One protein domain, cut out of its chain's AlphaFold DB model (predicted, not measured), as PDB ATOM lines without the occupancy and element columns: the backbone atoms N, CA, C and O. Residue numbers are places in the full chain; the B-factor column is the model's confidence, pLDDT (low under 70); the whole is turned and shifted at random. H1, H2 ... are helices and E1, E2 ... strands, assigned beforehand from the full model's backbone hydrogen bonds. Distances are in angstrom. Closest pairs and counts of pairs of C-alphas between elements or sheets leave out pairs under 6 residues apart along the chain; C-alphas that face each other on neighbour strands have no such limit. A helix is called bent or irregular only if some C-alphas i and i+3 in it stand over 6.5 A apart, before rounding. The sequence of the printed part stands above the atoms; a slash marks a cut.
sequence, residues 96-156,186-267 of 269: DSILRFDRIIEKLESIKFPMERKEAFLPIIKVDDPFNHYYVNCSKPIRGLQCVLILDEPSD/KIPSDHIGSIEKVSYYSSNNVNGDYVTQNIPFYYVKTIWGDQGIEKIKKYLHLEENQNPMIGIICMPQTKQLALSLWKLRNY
ATOM      1  N   ASP A  96     -56.666 -21.225  34.637       85.06
ATOM      2  CA  ASP A  96     -55.602 -21.795  33.796       85.06
ATOM      3  C   ASP A  96     -54.746 -22.821  34.557       85.06
ATOM      4  O   ASP A  96     -54.374 -23.852  33.993       85.06
ATOM      5  N   SER A  97     -54.451 -22.590  35.841       87.25
ATOM      6  CA  SER A  97     -53.692 -23.553  36.650       87.25
ATOM      7  C   SER A  97     -54.458 -24.854  36.895       87.25
ATOM      8  O   SER A  97     -53.864 -25.930  36.810       87.25
ATOM      9  N   ILE A  98     -55.775 -24.764  37.109       85.75
ATOM     10  CA  ILE A  98     -56.660 -25.921  37.273       85.75
ATOM     11  C   ILE A  98     -56.747 -26.683  35.956       85.75
ATOM     12  O   ILE A  98     -56.504 -27.882  35.931       85.75
ATOM     13  N   LEU A  99     -56.976 -25.988  34.838       84.00
ATOM     14  CA  LEU A  99     -57.006 -26.609  33.512       84.00
ATOM     15  C   LEU A  99     -55.697 -27.339  33.182       84.00
ATOM     16  O   LEU A  99     -55.710 -28.394  32.552       84.00
ATOM     17  N   ARG A 100     -54.545 -26.805  33.599       84.62
ATOM     18  CA  ARG A 100     -53.254 -27.489  33.414       84.62
ATOM     19  C   ARG A 100     -53.126 -28.725  34.284       84.62
ATOM     20  O   ARG A 100     -52.590 -29.724  33.812       84.62
ATOM     21  N   PHE A 101     -53.597 -28.654  35.523       83.31
ATOM     22  CA  PHE A 101     -53.648 -29.813  36.402       83.31
ATOM     23  C   PHE A 101     -54.560 -30.906  35.823       83.31
ATOM     24  O   PHE A 101     -54.161 -32.065  35.739       83.31
ATOM     25  N   ASP A 102     -55.714 -30.523  35.287       82.50
ATOM     26  CA  ASP A 102     -56.678 -31.426  34.656       82.50
ATOM     27  C   ASP A 102     -56.096 -32.104  33.425       82.50
ATOM     28  O   ASP A 102     -56.159 -33.319  33.297       82.50
ATOM     29  N   ARG A 103     -55.416 -31.348  32.561       80.38
ATOM     30  CA  ARG A 103     -54.717 -31.906  31.394       80.38
ATOM     31  C   ARG A 103     -53.599 -32.865  31.781       80.38
ATOM     32  O   ARG A 103     -53.299 -33.781  31.018       80.38
ATOM     33  N   ILE A 104     -52.929 -32.622  32.911       78.12
ATOM     34  CA  ILE A 104     -51.948 -33.565  33.448       78.12
ATOM     35  C   ILE A 104     -52.674 -34.855  33.824       78.12
ATOM     36  O   ILE A 104     -52.270 -35.903  33.337       78.12
ATOM     37  N   ILE A 105     -53.776 -34.778  34.573       75.44
ATOM     38  CA  ILE A 105     -54.605 -35.939  34.931       75.44
ATOM     39  C   ILE A 105     -55.096 -36.698  33.685       75.44
ATOM     40  O   ILE A 105     -54.847 -37.894  33.564       75.44
ATOM     41  N   GLU A 106     -55.715 -36.014  32.723       75.94
ATOM     42  CA  GLU A 106     -56.260 -36.617  31.495       75.94
ATOM     43  C   GLU A 106     -55.179 -37.318  30.661       75.94
ATOM     44  O   GLU A 106     -55.379 -38.405  30.116       75.94
ATOM     45  N   LYS A 107     -53.989 -36.715  30.558       69.75
ATOM     46  CA  LYS A 107     -52.870 -37.322  29.829       69.75
ATOM     47  C   LYS A 107     -52.225 -38.473  30.595       69.75
ATOM     48  O   LYS A 107     -51.583 -39.308  29.966       69.75
ATOM     49  N   LEU A 108     -52.375 -38.542  31.914       62.75
ATOM     50  CA  LEU A 108     -51.785 -39.610  32.718       62.75
ATOM     51  C   LEU A 108     -52.524 -40.946  32.567       62.75
ATOM     52  O   LEU A 108     -51.876 -41.981  32.653       62.75
ATOM     53  N   GLU A 109     -53.815 -40.952  32.226       57.34
ATOM     54  CA  GLU A 109     -54.537 -42.198  31.904       57.34
ATOM     55  C   GLU A 109     -54.054 -42.846  30.590       57.34
ATOM     56  O   GLU A 109     -54.117 -44.062  30.420       57.34
ATOM     57  N   SER A 110     -53.538 -42.039  29.656       57.62
ATOM     58  CA  SER A 110     -53.113 -42.490  28.318       57.62
ATOM     59  C   SER A 110     -51.610 -42.748  28.191       57.62
ATOM     60  O   SER A 110     -51.167 -43.398  27.240       57.62
ATOM     61  N   ILE A 111     -50.806 -42.269  29.140       52.03
ATOM     62  CA  ILE A 111     -49.361 -42.478  29.154       52.03
ATOM     63  C   ILE A 111     -49.050 -43.503  30.243       52.03
ATOM     64  O   ILE A 111     -49.305 -43.251  31.414       52.03
ATOM     65  N   LYS A 112     -48.425 -44.637  29.879       42.88
ATOM     66  CA  LYS A 112     -47.729 -45.522  30.834       42.88
ATOM     67  C   LYS A 112     -46.564 -44.749  31.453       42.88
ATOM     68  O   LYS A 112     -45.413 -44.899  31.048       42.88
ATOM     69  N   PHE A 113     -46.862 -43.847  32.371       41.19
ATOM     70  CA  PHE A 113     -45.852 -43.100  33.084       41.19
ATOM     71  C   PHE A 113     -45.348 -43.965  34.233       41.19
ATOM     72  O   PHE A 113     -46.164 -44.566  34.935       41.19
ATOM     73  N   PRO A 114     -44.033 -44.016  34.484       38.62
ATOM     74  CA  PRO A 114     -43.518 -44.569  35.718       38.62
ATOM     75  C   PRO A 114     -43.807 -43.548  36.821       38.62
ATOM     76  O   PRO A 114     -42.917 -42.834  37.277       38.62
ATOM     77  N   MET A 115     -45.065 -43.441  37.249       42.78
ATOM     78  CA  MET A 115     -45.354 -42.984  38.602       42.78
ATOM     79  C   MET A 115     -44.888 -44.115  39.520       42.78
ATOM     80  O   MET A 115     -45.665 -44.923  40.016       42.78
ATOM     81  N   GLU A 116     -43.571 -44.232  39.687       48.72
ATOM     82  CA  GLU A 116     -43.031 -44.972  40.811       48.72
ATOM     83  C   GLU A 116     -43.457 -44.138  42.021       48.72
ATOM     84  O   GLU A 116     -42.868 -43.089  42.296       48.72
ATOM     85  N   ARG A 117     -44.555 -44.535  42.681       50.53
ATOM     86  CA  ARG A 117     -44.912 -44.008  43.997       50.53
ATOM     87  C   ARG A 117     -43.779 -44.423  44.922       50.53
ATOM     88  O   ARG A 117     -43.774 -45.512  45.482       50.53
ATOM     89  N   LYS A 118     -42.764 -43.572  44.998       53.75
ATOM     90  CA  LYS A 118     -41.715 -43.675  45.992       53.75
ATOM     91  C   LYS A 118     -42.171 -42.858  47.167       53.75
ATOM     92  O   LYS A 118     -42.203 -41.631  47.099       53.75
ATOM     93  N   GLU A 119     -42.531 -43.554  48.227       52.59
ATOM     94  CA  GLU A 119     -42.601 -42.915  49.524       52.59
ATOM     95  C   GLU A 119     -41.187 -42.439  49.848       52.59
ATOM     96  O   GLU A 119     -40.236 -43.219  49.929       52.59
ATOM     97  N   ALA A 120     -41.036 -41.122  49.885       55.81
ATOM     98  CA  ALA A 120     -39.830 -40.476  50.342       55.81
ATOM     99  C   ALA A 120     -40.164 -39.867  51.693       55.81
ATOM    100  O   ALA A 120     -41.154 -39.144  51.827       55.81
ATOM    101  N   PHE A 121     -39.350 -40.176  52.694       53.50
ATOM    102  CA  PHE A 121     -39.498 -39.528  53.980       53.50
ATOM    103  C   PHE A 121     -38.945 -38.111  53.833       53.50
ATOM    104  O   PHE A 121     -37.793 -37.934  53.426       53.50
ATOM    105  N   LEU A 122     -39.788 -37.117  54.112       59.97
ATOM    106  CA  LEU A 122     -39.439 -35.700  54.130       59.97
ATOM    107  C   LEU A 122     -39.319 -35.221  55.590       59.97
ATOM    108  O   LEU A 122     -40.217 -34.517  56.055       59.97
ATOM    109  N   PRO A 123     -38.297 -35.630  56.376       54.12
ATOM    110  CA  PRO A 123     -38.164 -35.109  57.724       54.12
ATOM    111  C   PRO A 123     -37.844 -33.619  57.670       54.12
ATOM    112  O   PRO A 123     -36.894 -33.186  57.010       54.12
ATOM    113  N   ILE A 124     -38.629 -32.848  58.416       57.41
ATOM    114  CA  ILE A 124     -38.251 -31.503  58.833       57.41
ATOM    115  C   ILE A 124     -37.284 -31.699  59.994       57.41
ATOM    116  O   ILE A 124     -37.694 -32.081  61.092       57.41
ATOM    117  N   ILE A 125     -35.990 -31.498  59.759       56.41
ATOM    118  CA  ILE A 125     -35.009 -31.553  60.843       56.41
ATOM    119  C   ILE A 125     -35.024 -30.171  61.500       56.41
ATOM    120  O   ILE A 125     -34.324 -29.266  61.065       56.41
ATOM    121  N   LYS A 126     -35.852 -30.011  62.541       48.06
ATOM    122  CA  LYS A 126     -36.001 -28.772  63.336       48.06
ATOM    123  C   LYS A 126     -34.796 -28.449  64.237       48.06
ATOM    124  O   LYS A 126     -34.894 -27.564  65.078       48.06
ATOM    125  N   VAL A 127     -33.689 -29.186  64.134       44.97
ATOM    126  CA  VAL A 127     -32.551 -29.026  65.051       44.97
ATOM    127  C   VAL A 127     -31.870 -27.686  64.754       44.97
ATOM    128  O   VAL A 127     -31.175 -27.564  63.752       44.97
ATOM    129  N   ASP A 128     -32.145 -26.687  65.597       51.09
ATOM    130  CA  ASP A 128     -31.560 -25.333  65.662       51.09
ATOM    131  C   ASP A 128     -31.563 -24.487  64.379       51.09
ATOM    132  O   ASP A 128     -30.953 -23.418  64.322       51.09
ATOM    133  N   ASP A 129     -32.267 -24.925  63.343       52.12
ATOM    134  CA  ASP A 129     -32.316 -24.226  62.072       52.12
ATOM    135  C   ASP A 129     -33.516 -23.262  62.005       52.12
ATOM    136  O   ASP A 129     -34.668 -23.704  61.971       52.12
ATOM    137  N   PRO A 130     -33.281 -21.940  61.911       55.34
ATOM    138  CA  PRO A 130     -34.350 -20.946  61.843       55.34
ATOM    139  C   PRO A 130     -35.127 -20.966  60.514       55.34
ATOM    140  O   PRO A 130     -36.056 -20.178  60.349       55.34
ATOM    141  N   PHE A 131     -34.755 -21.827  59.557       52.78
ATOM    142  CA  PHE A 131     -35.321 -21.871  58.207       52.78
ATOM    143  C   PHE A 131     -36.079 -23.164  57.861       52.78
ATOM    144  O   PHE A 131     -36.407 -23.333  56.690       52.78
ATOM    145  N   ASN A 132     -36.366 -24.052  58.825       60.00
ATOM    146  CA  ASN A 132     -37.087 -25.318  58.607       60.00
ATOM    147  C   ASN A 132     -36.593 -26.100  57.366       60.00
ATOM    148  O   ASN A 132     -37.357 -26.366  56.439       60.00
ATOM    149  N   HIS A 133     -35.314 -26.483  57.312       61.78
ATOM    150  CA  HIS A 133     -34.795 -27.274  56.188       61.78
ATOM    151  C   HIS A 133     -35.505 -28.637  56.068       61.78
ATOM    152  O   HIS A 133     -35.572 -29.431  57.013       61.78
ATOM    153  N   TYR A 134     -35.960 -28.942  54.851       67.50
ATOM    154  CA  TYR A 134     -36.559 -30.224  54.498       67.50
ATOM    155  C   TYR A 134     -35.488 -31.159  53.941       67.50
ATOM    156  O   TYR A 134     -34.741 -30.817  53.021       67.50
ATOM    157  N   TYR A 135     -35.438 -32.382  54.449       60.94
ATOM    158  CA  TYR A 135     -34.548 -33.414  53.929       60.94
ATOM    159  C   TYR A 135     -35.386 -34.440  53.196       60.94
ATOM    160  O   TYR A 135     -36.377 -34.891  53.732       60.94
ATOM    161  N   VAL A 136     -35.018 -34.825  51.979       64.31
ATOM    162  CA  VAL A 136     -35.653 -35.943  51.272       64.31
ATOM    163  C   VAL A 136     -34.753 -37.153  51.451       64.31
ATOM    164  O   VAL A 136     -33.738 -37.289  50.761       64.31
ATOM    165  N   ASN A 137     -35.119 -38.044  52.370       59.06
ATOM    166  CA  ASN A 137     -34.448 -39.327  52.498       59.06
ATOM    167  C   ASN A 137     -35.111 -40.334  51.552       59.06
ATOM    168  O   ASN A 137     -36.202 -40.846  51.812       59.06
ATOM    169  N   CYS A 138     -34.466 -40.572  50.412       60.12
ATOM    170  CA  CYS A 138     -34.908 -41.535  49.415       60.12
ATOM    171  C   CYS A 138     -33.727 -42.421  49.010       60.12
ATOM    172  O   CYS A 138     -32.625 -41.929  48.776       60.12
ATOM    173  N   SER A 139     -33.973 -43.725  48.863       57.59
ATOM    174  CA  SER A 139     -32.959 -44.705  48.446       57.59
ATOM    175  C   SER A 139     -32.406 -44.456  47.037       57.59
ATOM    176  O   SER A 139     -31.366 -45.000  46.669       57.59
ATOM    177  N   LYS A 140     -33.095 -43.636  46.231       59.62
ATOM    178  CA  LYS A 140     -32.684 -43.222  44.887       59.62
ATOM    179  C   LYS A 140     -32.833 -41.698  44.748       59.62
ATOM    180  O   LYS A 140     -33.820 -41.151  45.237       59.62
ATOM    181  N   PRO A 141     -31.931 -41.005  44.030       61.59
ATOM    182  CA  PRO A 141     -32.045 -39.563  43.813       61.59
ATOM    183  C   PRO A 141     -33.332 -39.195  43.064       61.59
ATOM    184  O   PRO A 141     -33.649 -39.800  42.036       61.59
ATOM    185  N   ILE A 142     -34.028 -38.150  43.519       66.06
ATOM    186  CA  ILE A 142     -35.192 -37.587  42.819       66.06
ATOM    187  C   ILE A 142     -34.705 -36.501  41.858       66.06
ATOM    188  O   ILE A 142     -34.576 -35.329  42.211       66.06
ATOM    189  N   ARG A 143     -34.392 -36.886  40.618       68.94
ATOM    190  CA  ARG A 143     -33.936 -35.927  39.606       68.94
ATOM    191  C   ARG A 143     -35.092 -35.033  39.149       68.94
ATOM    192  O   ARG A 143     -36.106 -35.519  38.657       68.94
ATOM    193  N   GLY A 144     -34.885 -33.720  39.237       76.62
ATOM    194  CA  GLY A 144     -35.756 -32.728  38.610       76.62
ATOM    195  C   GLY A 144     -36.985 -32.321  39.418       76.62
ATOM    196  O   GLY A 144     -37.946 -31.876  38.803       76.62
ATOM    197  N   LEU A 145     -36.986 -32.441  40.749       80.12
ATOM    198  CA  LEU A 145     -38.043 -31.865  41.590       80.12
ATOM    199  C   LEU A 145     -38.149 -30.343  41.344       80.12
ATOM    200  O   LEU A 145     -37.164 -29.616  41.470       80.12
ATOM    201  N   GLN A 146     -39.326 -29.868  40.930       85.75
ATOM    202  CA  GLN A 146     -39.558 -28.465  40.554       85.75
ATOM    203  C   GLN A 146     -40.368 -27.695  41.585       85.75
ATOM    204  O   GLN A 146     -40.148 -26.498  41.752       85.75
ATOM    205  N   CYS A 147     -41.330 -28.356  42.217       87.75
ATOM    206  CA  CYS A 147     -42.150 -27.793  43.276       87.75
ATOM    207  C   CYS A 147     -42.775 -28.900  44.121       87.75
ATOM    208  O   CYS A 147     -42.773 -30.068  43.726       87.75
ATOM    209  N   VAL A 148     -43.315 -28.519  45.272       85.94
ATOM    210  CA  VAL A 148     -44.071 -29.399  46.163       85.94
ATOM    211  C   VAL A 148     -45.473 -28.827  46.335       85.94
ATOM    212  O   VAL A 148     -45.632 -27.616  46.472       85.94
ATOM    213  N   LEU A 149     -46.491 -29.682  46.296       88.00
ATOM    214  CA  LEU A 149     -47.861 -29.333  46.657       88.00
ATOM    215  C   LEU A 149     -48.123 -29.785  48.092       88.00
ATOM    216  O   LEU A 149     -47.929 -30.955  48.421       88.00
ATOM    217  N   ILE A 150     -48.585 -28.859  48.919       86.81
ATOM    218  CA  ILE A 150     -49.090 -29.114  50.264       86.81
ATOM    219  C   ILE A 150     -50.613 -29.100  50.168       86.81
ATOM    220  O   ILE A 150     -51.189 -28.095  49.753       86.81
ATOM    221  N   LEU A 151     -51.262 -30.220  50.495       84.88
ATOM    222  CA  LEU A 151     -52.713 -30.360  50.344       84.88
ATOM    223  C   LEU A 151     -53.478 -29.478  51.328       84.88
ATOM    224  O   LEU A 151     -54.219 -28.593  50.908       84.88
ATOM    225  N   ASP A 152     -53.251 -29.700  52.617       78.38
ATOM    226  CA  ASP A 152     -53.779 -28.871  53.693       78.38
ATOM    227  C   ASP A 152     -52.608 -28.180  54.384       78.38
ATOM    228  O   ASP A 152     -51.523 -28.761  54.483       78.38
ATOM    229  N   GLU A 153     -52.812 -26.938  54.812       62.81
ATOM    230  CA  GLU A 153     -51.809 -26.213  55.586       62.81
ATOM    231  C   GLU A 153     -51.437 -27.100  56.783       62.81
ATOM    232  O   GLU A 153     -52.346 -27.615  57.446       62.81
ATOM    233  N   PRO A 154     -50.144 -27.381  57.041       48.59
ATOM    234  CA  PRO A 154     -49.794 -28.028  58.289       48.59
ATOM    235  C   PRO A 154     -50.317 -27.093  59.369       48.59
ATOM    236  O   PRO A 154     -49.857 -25.960  59.470       48.59
ATOM    237  N   SER A 155     -51.344 -27.517  60.106       43.72
ATOM    238  CA  SER A 155     -51.826 -26.728  61.227       43.72
ATOM    239  C   SER A 155     -50.602 -26.407  62.075       43.72
ATOM    240  O   SER A 155     -49.917 -27.342  62.496       43.72
ATOM    241  N   ASP A 156     -50.348 -25.130  62.364       39.72
ATOM    242  CA  ASP A 156     -49.284 -24.689  63.282       39.72
ATOM    243  C   ASP A 156     -49.372 -25.363  64.678       39.72
ATOM    244  O   ASP A 156     -48.491 -25.222  65.519       39.72
ATOM    245  N   LYS A 186     -61.413 -16.016  46.872       56.72
ATOM    246  CA  LYS A 186     -60.658 -15.306  47.899       56.72
ATOM    247  C   LYS A 186     -59.342 -14.881  47.265       56.72
ATOM    248  O   LYS A 186     -58.593 -15.720  46.770       56.72
ATOM    249  N   ILE A 187     -59.086 -13.574  47.231       60.66
ATOM    250  CA  ILE A 187     -57.727 -13.071  47.021       60.66
ATOM    251  C   ILE A 187     -56.887 -13.702  48.136       60.66
ATOM    252  O   ILE A 187     -57.251 -13.530  49.305       60.66
ATOM    253  N   PRO A 188     -55.850 -14.488  47.814       61.50
ATOM    254  CA  PRO A 188     -55.056 -15.131  48.842       61.50
ATOM    255  C   PRO A 188     -54.421 -14.092  49.763       61.50
ATOM    256  O   PRO A 188     -53.987 -13.036  49.299       61.50
ATOM    257  N   SER A 189     -54.297 -14.425  51.047       60.72
ATOM    258  CA  SER A 189     -53.209 -13.871  51.854       60.72
ATOM    259  C   SER A 189     -51.871 -14.233  51.188       60.72
ATOM    260  O   SER A 189     -51.829 -15.099  50.312       60.72
ATOM    261  N   ASP A 190     -50.753 -13.631  51.601       59.72
ATOM    262  CA  ASP A 190     -49.410 -13.859  51.017       59.72
ATOM    263  C   ASP A 190     -48.913 -15.335  51.048       59.72
ATOM    264  O   ASP A 190     -47.793 -15.649  50.651       59.72
ATOM    265  N   HIS A 191     -49.766 -16.262  51.479       69.00
ATOM    266  CA  HIS A 191     -49.558 -17.674  51.767       69.00
ATOM    267  C   HIS A 191     -49.955 -18.576  50.582       69.00
ATOM    268  O   HIS A 191     -50.519 -19.651  50.760       69.00
ATOM    269  N   ILE A 192     -49.696 -18.160  49.336       78.62
ATOM    270  CA  ILE A 192     -49.852 -19.052  48.161       78.62
ATOM    271  C   ILE A 192     -48.776 -20.144  48.177       78.62
ATOM    272  O   ILE A 192     -48.983 -21.255  47.683       78.62
ATOM    273  N   GLY A 193     -47.610 -19.824  48.733       79.12
ATOM    274  CA  GLY A 193     -46.505 -20.756  48.819       79.12
ATOM    275  C   GLY A 193     -45.214 -20.136  49.333       79.12
ATOM    276  O   GLY A 193     -44.957 -18.946  49.133       79.12
ATOM    277  N   SER A 194     -44.374 -20.965  49.936       81.38
ATOM    278  CA  SER A 194     -43.047 -20.608  50.429       81.38
ATOM    279  C   SER A 194     -41.949 -21.119  49.490       81.38
ATOM    280  O   SER A 194     -42.203 -21.849  48.529       81.38
ATOM    281  N   ILE A 195     -40.716 -20.659  49.697       83.06
ATOM    282  CA  ILE A 195     -39.533 -21.250  49.063       83.06
ATOM    283  C   ILE A 195     -38.754 -21.922  50.176       83.06
ATOM    284  O   ILE A 195     -38.240 -21.233  51.049       83.06
ATOM    285  N   GLU A 196     -38.642 -23.239  50.089       80.75
ATOM    286  CA  GLU A 196     -38.003 -24.055  51.108       80.75
ATOM    287  C   GLU A 196     -36.684 -24.622  50.605       80.75
ATOM    288  O   GLU A 196     -36.520 -24.923  49.417       80.75
ATOM    289  N   LYS A 197     -35.733 -24.799  51.518       78.06
ATOM    290  CA  LYS A 197     -34.496 -25.515  51.216       78.06
ATOM    291  C   LYS A 197     -34.745 -27.007  51.348       78.06
ATOM    292  O   LYS A 197     -35.090 -27.493  52.421       78.06
ATOM    293  N   VAL A 198     -34.539 -27.724  50.249       75.38
ATOM    294  CA  VAL A 198     -34.717 -29.171  50.166       75.38
ATOM    295  C   VAL A 198     -33.387 -29.829  49.837       75.38
ATOM    296  O   VAL A 198     -32.802 -29.559  48.786       75.38
ATOM    297  N   SER A 199     -32.927 -30.712  50.717       76.06
ATOM    298  CA  SER A 199     -31.696 -31.485  50.536       76.06
ATOM    299  C   SER A 199     -32.010 -32.905  50.072       76.06
ATOM    300  O   SER A 199     -32.822 -33.591  50.687       76.06
ATOM    301  N   TYR A 200     -31.361 -33.370  49.005       73.38
ATOM    302  CA  TYR A 200     -31.523 -34.725  48.470       73.38
ATOM    303  C   TYR A 200     -30.180 -35.435  48.317       73.38
ATOM    304  O   TYR A 200     -29.159 -34.819  48.024       73.38
ATOM    305  N   TYR A 201     -30.192 -36.756  48.476       67.56
ATOM    306  CA  TYR A 201     -28.999 -37.579  48.304       67.56
ATOM    307  C   TYR A 201     -28.601 -37.678  46.821       67.56
ATOM    308  O   TYR A 201     -29.420 -38.056  45.973       67.56
ATOM    309  N   SER A 202     -27.352 -37.337  46.485       63.97
ATOM    310  CA  SER A 202     -26.845 -37.393  45.110       63.97
ATOM    311  C   SER A 202     -26.003 -38.644  44.875       63.97
ATOM    312  O   SER A 202     -24.868 -38.740  45.328       63.97
ATOM    313  N   SER A 203     -26.508 -39.575  44.058       59.91
ATOM    314  CA  SER A 203     -25.747 -40.765  43.640       59.91
ATOM    315  C   SER A 203     -24.573 -40.449  42.704       59.91
ATOM    316  O   SER A 203     -23.842 -41.355  42.324       59.91
ATOM    317  N   ASN A 204     -24.451 -39.201  42.242       59.34
ATOM    318  CA  ASN A 204     -23.418 -38.788  41.294       59.34
ATOM    319  C   ASN A 204     -22.137 -38.295  41.991       59.34
ATOM    320  O   ASN A 204     -21.135 -38.102  41.309       59.34
ATOM    321  N   ASN A 205     -22.159 -38.090  43.313       56.66
ATOM    322  CA  ASN A 205     -20.966 -37.749  44.082       56.66
ATOM    323  C   ASN A 205     -20.403 -39.017  44.723       56.66
ATOM    324  O   ASN A 205     -21.100 -39.719  45.450       56.66
ATOM    325  N   VAL A 206     -19.123 -39.282  44.459       54.00
ATOM    326  CA  VAL A 206     -18.383 -40.478  44.903       54.00
ATOM    327  C   VAL A 206     -18.344 -40.612  46.440       54.00
ATOM    328  O   VAL A 206     -18.150 -41.712  46.943       54.00
ATOM    329  N   ASN A 207     -18.633 -39.531  47.175       58.31
ATOM    330  CA  ASN A 207     -18.653 -39.485  48.641       58.31
ATOM    331  C   ASN A 207     -20.059 -39.476  49.279       58.31
ATOM    332  O   ASN A 207     -20.155 -39.387  50.497       58.31
ATOM    333  N   GLY A 208     -21.146 -39.593  48.504       58.38
ATOM    334  CA  GLY A 208     -22.502 -39.636  49.075       58.38
ATOM    335  C   GLY A 208     -22.988 -38.304  49.662       58.38
ATOM    336  O   GLY A 208     -23.641 -38.283  50.702       58.38
ATOM    337  N   ASP A 209     -22.683 -37.185  49.002       66.94
ATOM    338  CA  ASP A 209     -23.068 -35.861  49.499       66.94
ATOM    339  C   ASP A 209     -24.538 -35.517  49.204       66.94
ATOM    340  O   ASP A 209     -25.089 -35.815  48.132       66.94
ATOM    341  N   TYR A 210     -25.164 -34.816  50.151       71.12
ATOM    342  CA  TYR A 210     -26.465 -34.182  49.959       71.12
ATOM    343  C   TYR A 210     -26.322 -32.927  49.094       71.12
ATOM    344  O   TYR A 210     -25.408 -32.125  49.272       71.12
ATOM    345  N   VAL A 211     -27.263 -32.730  48.173       72.69
ATOM    346  CA  VAL A 211     -27.387 -31.503  47.383       72.69
ATOM    347  C   VAL A 211     -28.624 -30.753  47.845       72.69
ATOM    348  O   VAL A 211     -29.717 -31.316  47.868       72.69
ATOM    349  N   THR A 212     -28.454 -29.478  48.190       76.44
ATOM    350  CA  THR A 212     -29.545 -28.597  48.618       76.44
ATOM    351  C   THR A 212     -30.022 -27.720  47.466       76.44
ATOM    352  O   THR A 212     -29.224 -27.094  46.768       76.44
ATOM    353  N   GLN A 213     -31.338 -27.634  47.287       77.88
ATOM    354  CA  GLN A 213     -31.992 -26.766  46.314       77.88
ATOM    355  C   GLN A 213     -33.118 -25.972  46.981       77.88
ATOM    356  O   GLN A 213     -33.842 -26.491  47.821       77.88
ATOM    357  N   ASN A 214     -33.309 -24.723  46.556       82.56
ATOM    358  CA  ASN A 214     -34.498 -23.944  46.901       82.56
ATOM    359  C   ASN A 214     -35.681 -24.386  46.027       82.56
ATOM    360  O   ASN A 214     -35.625 -24.252  44.799       82.56
ATOM    361  N   ILE A 215     -36.740 -24.902  46.644       84.12
ATOM    362  CA  ILE A 215     -37.910 -25.468  45.971       84.12
ATOM    363  C   ILE A 215     -39.171 -24.741  46.450       84.12
ATOM    364  O   ILE A 215     -39.371 -24.593  47.652       84.12
ATOM    365  N   PRO A 216     -40.037 -24.269  45.538       88.19
ATOM    366  CA  PRO A 216     -41.298 -23.654  45.918       88.19
ATOM    367  C   PRO A 216     -42.305 -24.700  46.405       88.19
ATOM    368  O   PRO A 216     -42.539 -25.716  45.739       88.19
ATOM    369  N   PHE A 217     -42.907 -24.424  47.553       87.38
ATOM    370  CA  PHE A 217     -43.960 -25.215  48.179       87.38
ATOM    371  C   PHE A 217     -45.264 -24.445  48.000       87.38
ATOM    372  O   PHE A 217     -45.319 -23.268  48.333       87.38
ATOM    373  N   TYR A 218     -46.290 -25.064  47.423       88.81
ATOM    374  CA  TYR A 218     -47.561 -24.413  47.103       88.81
ATOM    375  C   TYR A 218     -48.693 -25.008  47.932       88.81
ATOM    376  O   TYR A 218     -48.896 -26.223  47.916       88.81
ATOM    377  N   TYR A 219     -49.454 -24.150  48.608       87.25
ATOM    378  CA  TYR A 219     -50.584 -24.561  49.436       87.25
ATOM    379  C   TYR A 219     -51.836 -24.703  48.570       87.25
ATOM    380  O   TYR A 219     -52.439 -23.719  48.141       87.25
ATOM    381  N   VAL A 220     -52.228 -25.944  48.288       87.06
ATOM    382  CA  VAL A 220     -53.351 -26.270  47.399       87.06
ATOM    383  C   VAL A 220     -54.647 -25.657  47.905       87.06
ATOM    384  O   VAL A 220     -55.376 -25.068  47.110       87.06
ATOM    385  N   LYS A 221     -54.915 -25.738  49.211       85.44
ATOM    386  CA  LYS A 221     -56.111 -25.149  49.823       85.44
ATOM    387  C   LYS A 221     -56.263 -23.662  49.513       85.44
ATOM    388  O   LYS A 221     -57.349 -23.211  49.168       85.44
ATOM    389  N   THR A 222     -55.164 -22.915  49.561       83.31
ATOM    390  CA  THR A 222     -55.148 -21.477  49.271       83.31
ATOM    391  C   THR A 222     -55.427 -21.178  47.797       83.31
ATOM    392  O   THR A 222     -56.056 -20.173  47.476       83.31
ATOM    393  N   ILE A 223     -54.960 -22.038  46.888       84.00
ATOM    394  CA  ILE A 223     -55.039 -21.800  45.440       84.00
ATOM    395  C   ILE A 223     -56.356 -22.323  44.849       84.00
ATOM    396  O   ILE A 223     -57.001 -21.637  44.059       84.00
ATOM    397  N   TRP A 224     -56.735 -23.550  45.205       86.56
ATOM    398  CA  TRP A 224     -57.822 -24.313  44.584       86.56
ATOM    399  C   TRP A 224     -58.945 -24.688  45.567       86.56
ATOM    400  O   TRP A 224     -59.943 -25.277  45.149       86.56
ATOM    401  N   GLY A 225     -58.812 -24.353  46.856       84.62
ATOM    402  CA  GLY A 225     -59.784 -24.713  47.889       84.62
ATOM    403  C   GLY A 225     -59.873 -26.218  48.150       84.62
ATOM    404  O   GLY A 225     -59.104 -27.018  47.608       84.62
ATOM    405  N   ASP A 226     -60.862 -26.609  48.951       85.06
ATOM    406  CA  ASP A 226     -61.105 -28.015  49.304       85.06
ATOM    407  C   ASP A 226     -61.405 -28.873  48.066       85.06
ATOM    408  O   ASP A 226     -60.946 -30.007  47.968       85.06
ATOM    409  N   GLN A 227     -62.060 -28.299  47.052       84.31
ATOM    410  CA  GLN A 227     -62.309 -28.974  45.773       84.31
ATOM    411  C   GLN A 227     -61.007 -29.378  45.064       84.31
ATOM    412  O   GLN A 227     -60.928 -30.454  44.468       84.31
ATOM    413  N   GLY A 228     -59.974 -28.533  45.128       83.69
ATOM    414  CA  GLY A 228     -58.652 -28.864  44.605       83.69
ATOM    415  C   GLY A 228     -58.008 -30.022  45.362       83.69
ATOM    416  O   GLY A 228     -57.474 -30.937  44.738       83.69
ATOM    417  N   ILE A 229     -58.109 -30.016  46.694       85.56
ATOM    418  CA  ILE A 229     -57.604 -31.097  47.551       85.56
ATOM    419  C   ILE A 229     -58.305 -32.412  47.218       85.56
ATOM    420  O   ILE A 229     -57.635 -33.402  46.930       85.56
ATOM    421  N   GLU A 230     -59.638 -32.420  47.212       84.62
ATOM    422  CA  GLU A 230     -60.453 -33.594  46.885       84.62
ATOM    423  C   GLU A 230     -60.079 -34.168  45.519       84.62
ATOM    424  O   GLU A 230     -59.922 -35.380  45.366       84.62
ATOM    425  N   LYS A 231     -59.871 -33.299  44.524       83.19
ATOM    426  CA  LYS A 231     -59.475 -33.712  43.177       83.19
ATOM    427  C   LYS A 231     -58.110 -34.393  43.158       83.19
ATOM    428  O   LYS A 231     -57.970 -35.443  42.530       83.19
ATOM    429  N   ILE A 232     -57.124 -33.834  43.861       83.19
ATOM    430  CA  ILE A 232     -55.792 -34.441  43.971       83.19
ATOM    431  C   ILE A 232     -55.863 -35.769  44.731       83.19
ATOM    432  O   ILE A 232     -55.296 -36.756  44.267       83.19
ATOM    433  N   LYS A 233     -56.578 -35.819  45.865       84.50
ATOM    434  CA  LYS A 233     -56.737 -37.041  46.671       84.50
ATOM    435  C   LYS A 233     -57.399 -38.154  45.874       84.50
ATOM    436  O   LYS A 233     -56.863 -39.258  45.807       84.50
ATOM    437  N   LYS A 234     -58.507 -37.841  45.198       82.75
ATOM    438  CA  LYS A 234     -59.215 -38.771  44.314       82.75
ATOM    439  C   LYS A 234     -58.295 -39.317  43.227       82.75
ATOM    440  O   LYS A 234     -58.323 -40.513  42.958       82.75
ATOM    441  N   TYR A 235     -57.494 -38.448  42.614       78.31
ATOM    442  CA  TYR A 235     -56.580 -38.836  41.546       78.31
ATOM    443  C   TYR A 235     -55.429 -39.725  42.041       78.31
ATOM    444  O   TYR A 235     -55.104 -40.729  41.420       78.31
ATOM    445  N   LEU A 236     -54.820 -39.375  43.172       77.94
ATOM    446  CA  LEU A 236     -53.697 -40.120  43.742       77.94
ATOM    447  C   LEU A 236     -54.127 -41.342  44.568       77.94
ATOM    448  O   LEU A 236     -53.268 -42.002  45.154       77.94
ATOM    449  N   HIS A 237     -55.430 -41.642  44.613       81.00
ATOM    450  CA  HIS A 237     -56.021 -42.682  45.457       81.00
ATOM    451  C   HIS A 237     -55.587 -42.558  46.928       81.00
ATOM    452  O   HIS A 237     -55.226 -43.544  47.569       81.00
ATOM    453  N   LEU A 238     -55.576 -41.324  47.437       80.31
ATOM    454  CA  LEU A 238     -55.280 -41.022  48.835       80.31
ATOM    455  C   LEU A 238     -56.554 -41.131  49.669       80.31
ATOM    456  O   LEU A 238     -57.635 -40.741  49.221       80.31
ATOM    457  N   GLU A 239     -56.414 -41.627  50.893       80.31
ATOM    458  CA  GLU A 239     -57.512 -41.646  51.861       80.31
ATOM    459  C   GLU A 239     -57.872 -40.218  52.305       80.31
ATOM    460  O   GLU A 239     -57.047 -39.300  52.255       80.31
ATOM    461  N   GLU A 240     -59.109 -40.001  52.759       75.69
ATOM    462  CA  GLU A 240     -59.589 -38.663  53.148       75.69
ATOM    463  C   GLU A 240     -58.746 -38.029  54.265       75.69
ATOM    464  O   GLU A 240     -58.502 -36.823  54.249       75.69
ATOM    465  N   ASN A 241     -58.233 -38.837  55.187       78.94
ATOM    466  CA  ASN A 241     -57.373 -38.423  56.299       78.94
ATOM    467  C   ASN A 241     -55.894 -38.220  55.907       78.94
ATOM    468  O   ASN A 241     -55.132 -37.647  56.682       78.94
ATOM    469  N   GLN A 242     -55.466 -38.662  54.720       74.56
ATOM    470  CA  GLN A 242     -54.081 -38.523  54.271       74.56
ATOM    471  C   GLN A 242     -53.826 -37.120  53.711       74.56
ATOM    472  O   GLN A 242     -54.503 -36.679  52.785       74.56
ATOM    473  N   ASN A 243     -52.797 -36.439  54.219       78.56
ATOM    474  CA  ASN A 243     -52.351 -35.129  53.728       78.56
ATOM    475  C   ASN A 243     -50.850 -35.142  53.370       78.56
ATOM    476  O   ASN A 243     -50.063 -34.429  53.990       78.56
ATOM    477  N   PRO A 244     -50.412 -35.972  52.401       77.00
ATOM    478  CA  PRO A 244     -49.011 -36.017  52.006       77.00
ATOM    479  C   PRO A 244     -48.586 -34.739  51.274       77.00
ATOM    480  O   PRO A 244     -49.377 -34.096  50.580       77.00
ATOM    481  N   MET A 245     -47.293 -34.430  51.358       82.25
ATOM    482  CA  MET A 245     -46.645 -33.487  50.451       82.25
ATOM    483  C   MET A 245     -46.368 -34.172  49.112       82.25
ATOM    484  O   MET A 245     -45.826 -35.277  49.072       82.25
ATOM    485  N   ILE A 246     -46.719 -33.523  48.003       83.38
ATOM    486  CA  ILE A 246     -46.625 -34.116  46.664       83.38
ATOM    487  C   ILE A 246     -45.553 -33.389  45.858       83.38
ATOM    488  O   ILE A 246     -45.731 -32.242  45.450       83.38
ATOM    489  N   GLY A 247     -44.437 -34.066  45.598       82.69
ATOM    490  CA  GLY A 247     -43.367 -33.538  44.755       82.69
ATOM    491  C   GLY A 247     -43.702 -33.615  43.264       82.69
ATOM    492  O   GLY A 247     -44.010 -34.684  42.741       82.69
ATOM    493  N   ILE A 248     -43.582 -32.493  42.554       83.00
ATOM    494  CA  ILE A 248     -43.763 -32.414  41.102       83.00
ATOM    495  C   ILE A 248     -42.397 -32.422  40.419       83.00
ATOM    496  O   ILE A 248     -41.605 -31.486  40.552       83.00
ATOM    497  N   ILE A 249     -42.120 -33.478  39.656       82.88
ATOM    498  CA  ILE A 249     -40.885 -33.617  38.876       82.88
ATOM    499  C   ILE A 249     -40.989 -32.935  37.507       82.88
ATOM    500  O   ILE A 249     -42.069 -32.812  36.931       82.88
ATOM    501  N   CYS A 250     -39.848 -32.516  36.965       83.31
ATOM    502  CA  CYS A 250     -39.724 -31.813  35.695       83.31
ATOM    503  C   CYS A 250     -39.955 -32.743  34.510       83.31
ATOM    504  O   CYS A 250     -39.043 -33.442  34.079       83.31
ATOM    505  N   MET A 251     -41.140 -32.655  33.917       77.69
ATOM    506  CA  MET A 251     -41.524 -33.357  32.697       77.69
ATOM    507  C   MET A 251     -42.175 -32.366  31.720       77.69
ATOM    508  O   MET A 251     -42.629 -31.295  32.141       77.69
ATOM    509  N   PRO A 252     -42.241 -32.673  30.410       75.06
ATOM    510  CA  PRO A 252     -42.887 -31.793  29.435       75.06
ATOM    511  C   PRO A 252     -44.311 -31.366  29.836       75.06
ATOM    512  O   PRO A 252     -44.677 -30.211  29.638       75.06
ATOM    513  N   GLN A 253     -45.079 -32.273  30.448       74.81
ATOM    514  CA  GLN A 253     -46.460 -32.050  30.888       74.81
ATOM    515  C   GLN A 253     -46.547 -31.211  32.174       74.81
ATOM    516  O   GLN A 253     -47.410 -30.346  32.288       74.81
ATOM    517  N   THR A 254     -45.641 -31.422  33.132       80.81
ATOM    518  CA  THR A 254     -45.678 -30.771  34.456       80.81
ATOM    519  C   THR A 254     -45.022 -29.392  34.472       80.81
ATOM    520  O   THR A 254     -45.377 -28.547  35.291       80.81
ATOM    521  N   LYS A 255     -44.123 -29.109  33.520       83.06
ATOM    522  CA  LYS A 255     -43.446 -27.809  33.394       83.06
ATOM    523  C   LYS A 255     -44.431 -26.642  33.300       83.06
ATOM    524  O   LYS A 255     -44.194 -25.577  33.862       83.06
ATOM    525  N   GLN A 256     -45.519 -26.841  32.565       82.88
ATOM    526  CA  GLN A 256     -46.548 -25.831  32.369       82.88
ATOM    527  C   GLN A 256     -47.325 -25.540  33.658       82.88
ATOM    528  O   GLN A 256     -47.569 -24.377  33.969       82.88
ATOM    529  N   LEU A 257     -47.647 -26.574  34.440       86.50
ATOM    530  CA  LEU A 257     -48.250 -26.410  35.762       86.50
ATOM    531  C   LEU A 257     -47.311 -25.652  36.706       86.50
ATOM    532  O   LEU A 257     -47.731 -24.681  37.328       86.50
ATOM    533  N   ALA A 258     -46.031 -26.037  36.760       87.06
ATOM    534  CA  ALA A 258     -45.040 -25.360  37.596       87.06
ATOM    535  C   ALA A 258     -44.911 -23.866  37.246       87.06
ATOM    536  O   ALA A 258     -44.807 -23.024  38.138       87.06
ATOM    537  N   LEU A 259     -44.975 -23.518  35.953       86.38
ATOM    538  CA  LEU A 259     -45.001 -22.124  35.506       86.38
ATOM    539  C   LEU A 259     -46.272 -21.394  35.953       86.38
ATOM    540  O   LEU A 259     -46.164 -20.256  36.405       86.38
ATOM    541  N   SER A 260     -47.455 -22.005  35.853       88.56
ATOM    542  CA  SER A 260     -48.698 -21.364  36.309       88.56
ATOM    543  C   SER A 260     -48.723 -21.155  37.822       88.56
ATOM    544  O   SER A 260     -49.045 -20.055  38.264       88.56
ATOM    545  N   LEU A 261     -48.277 -22.133  38.615       89.56
ATOM    546  CA  LEU A 261     -48.141 -21.982  40.069       89.56
ATOM    547  C   LEU A 261     -47.158 -20.860  40.433       89.56
ATOM    548  O   LEU A 261     -47.440 -20.023  41.291       89.56
ATOM    549  N   TRP A 262     -46.037 -20.770  39.713       88.31
ATOM    550  CA  TRP A 262     -45.083 -19.680  39.902       88.31
ATOM    551  C   TRP A 262     -45.704 -18.318  39.575       88.31
ATOM    552  O   TRP A 262     -45.498 -17.358  40.318       88.31
ATOM    553  N   LYS A 263     -46.487 -18.208  38.491       87.94
ATOM    554  CA  LYS A 263     -47.193 -16.961  38.150       87.94
ATOM    555  C   LYS A 263     -48.152 -16.551  39.257       87.94
ATOM    556  O   LYS A 263     -48.148 -15.381  39.617       87.94
ATOM    557  N   LEU A 264     -48.914 -17.500  39.801       88.88
ATOM    558  CA  LEU A 264     -49.854 -17.244  40.892       88.88
ATOM    559  C   LEU A 264     -49.132 -16.694  42.125       88.88
ATOM    560  O   LEU A 264     -49.492 -15.625  42.610       88.88
ATOM    561  N   ARG A 265     -48.046 -17.341  42.562       87.00
ATOM    562  CA  ARG A 265     -47.251 -16.877  43.713       87.00
ATOM    563  C   ARG A 265     -46.721 -15.452  43.547       87.00
ATOM    564  O   ARG A 265     -46.735 -14.683  44.497       87.00
ATOM    565  N   ASN A 266     -46.240 -15.094  42.358       86.88
ATOM    566  CA  ASN A 266     -45.643 -13.773  42.109       86.88
ATOM    567  C   ASN A 266     -46.677 -12.701  41.720       86.88
ATOM    568  O   ASN A 266     -46.309 -11.555  41.455       86.88
ATOM    569  N   TYR A 267     -47.959 -13.059  41.612       89.81
ATOM    570  CA  TYR A 267     -48.965 -12.153  41.076       89.81
ATOM    571  C   TYR A 267     -49.277 -10.994  42.028       89.81
ATOM    572  O   TYR A 267     -49.433  -9.863  41.569       89.81
TER     573      TYR A 267
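Overview. This is residues 96 to 156 and 186 to 267 of the 269 residues of an uncharacterized protein of Glomus cerebriforme (UniProt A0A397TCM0). A strongly twisted sheet of five strands, curled like part of a barrel, has H3 over one face, while the irregular helix H2 sits beside one end of its strands and H1 packs on H3 away from the sheet. The long E3-E4 hairpin reaches away from the helices, and a long unnamed stretch, residues 111 to 133, leads from H1 back to the edge strand E1. The printed part has 143 residues, with three named helices and five named strands in the order H1 E1 E2 E3 E4 H2 E5 H3, a mixed class; the sheet, also mixed, runs E1 E3 E4 E2 E5. It is compact, with a radius of gyration of the C-alphas of 15.5 A and spans of 44 by 38 by 30 A.

Along the chain. H1, residues 96 to 110, begins with C-alpha 96 at (-55.602, -21.795, 33.796) and is 21.6 A long. E1 is residues 134 to 136 and E2 residues 145 to 150. E3, residues 193 to 201, is 24.3 A long; E4, residues 210 to 219, is 26.0 A long and bends by 55 degrees at residue 214. H2, residues 220 to 236, is irregular: C-alphas 223 and 226 are 9.5 A apart, and it has a kink of 88 degrees near residue 227. E5 is residues 245 to 249. H3, residues 254 to 267, is 20.0 A long and ends with C-alpha 267 at (-48.965, -12.153, 41.076).

Arrangement. E1 and E3 are parallel, with N 136 and O 199 at 2.8 A. The hairpin E3 and E4 is antiparallel, with N 198 and O 213 at 2.8 A. E4 and E2 are parallel, with N 150 and O 218 at 2.8 A. E2 and E5 are antiparallel, with N 146 and O 248 at 2.8 A. H2 and H3 are on the same face of the sheet, making two layers, helices on one face of a sheet. H3 has a height over the sheet of 9.5 A; its closest C-alpha pair with E2 is Cys 147 and Ala 258, 6.8 A. H2 is only just over none of the strands, with 2 C-alphas falling on E4. H1 touches H3 at a shallow tilt of 14 degrees, opposite ways; their closest C-alphas are those of Ser 97 and Ser 260, 5.5 A. H1 and H2 are close but not clearly touching, closest at the C-alphas of Ile 105 and Tyr 235, 7.5 A. H2 and H3 are only just apart, at 8.3 A. In H3 every O i to N i+4 pair is within hydrogen-bond range; H1 has 10 of 11 and H2 11 of 13.

Size, cuts and confidence. The C-alphas farthest apart, those of Lys 186 and Val 206, are 49.3 A apart. Residues 157 to 185 are not printed, and C-alphas 156 and 186 are 21.3 A apart across this cut, which falls in the link from E2 to E3. The link from H1 to E1 is long, with 23 residues; residues 109 to 116, of which 109 and 110 belong to H1, stand free. The mean pLDDT of the printed part is 72.3, and it is under 70 at residues 107 to 143, 153 to 156, 186 to 191 and 201 to 209 of this predicted model.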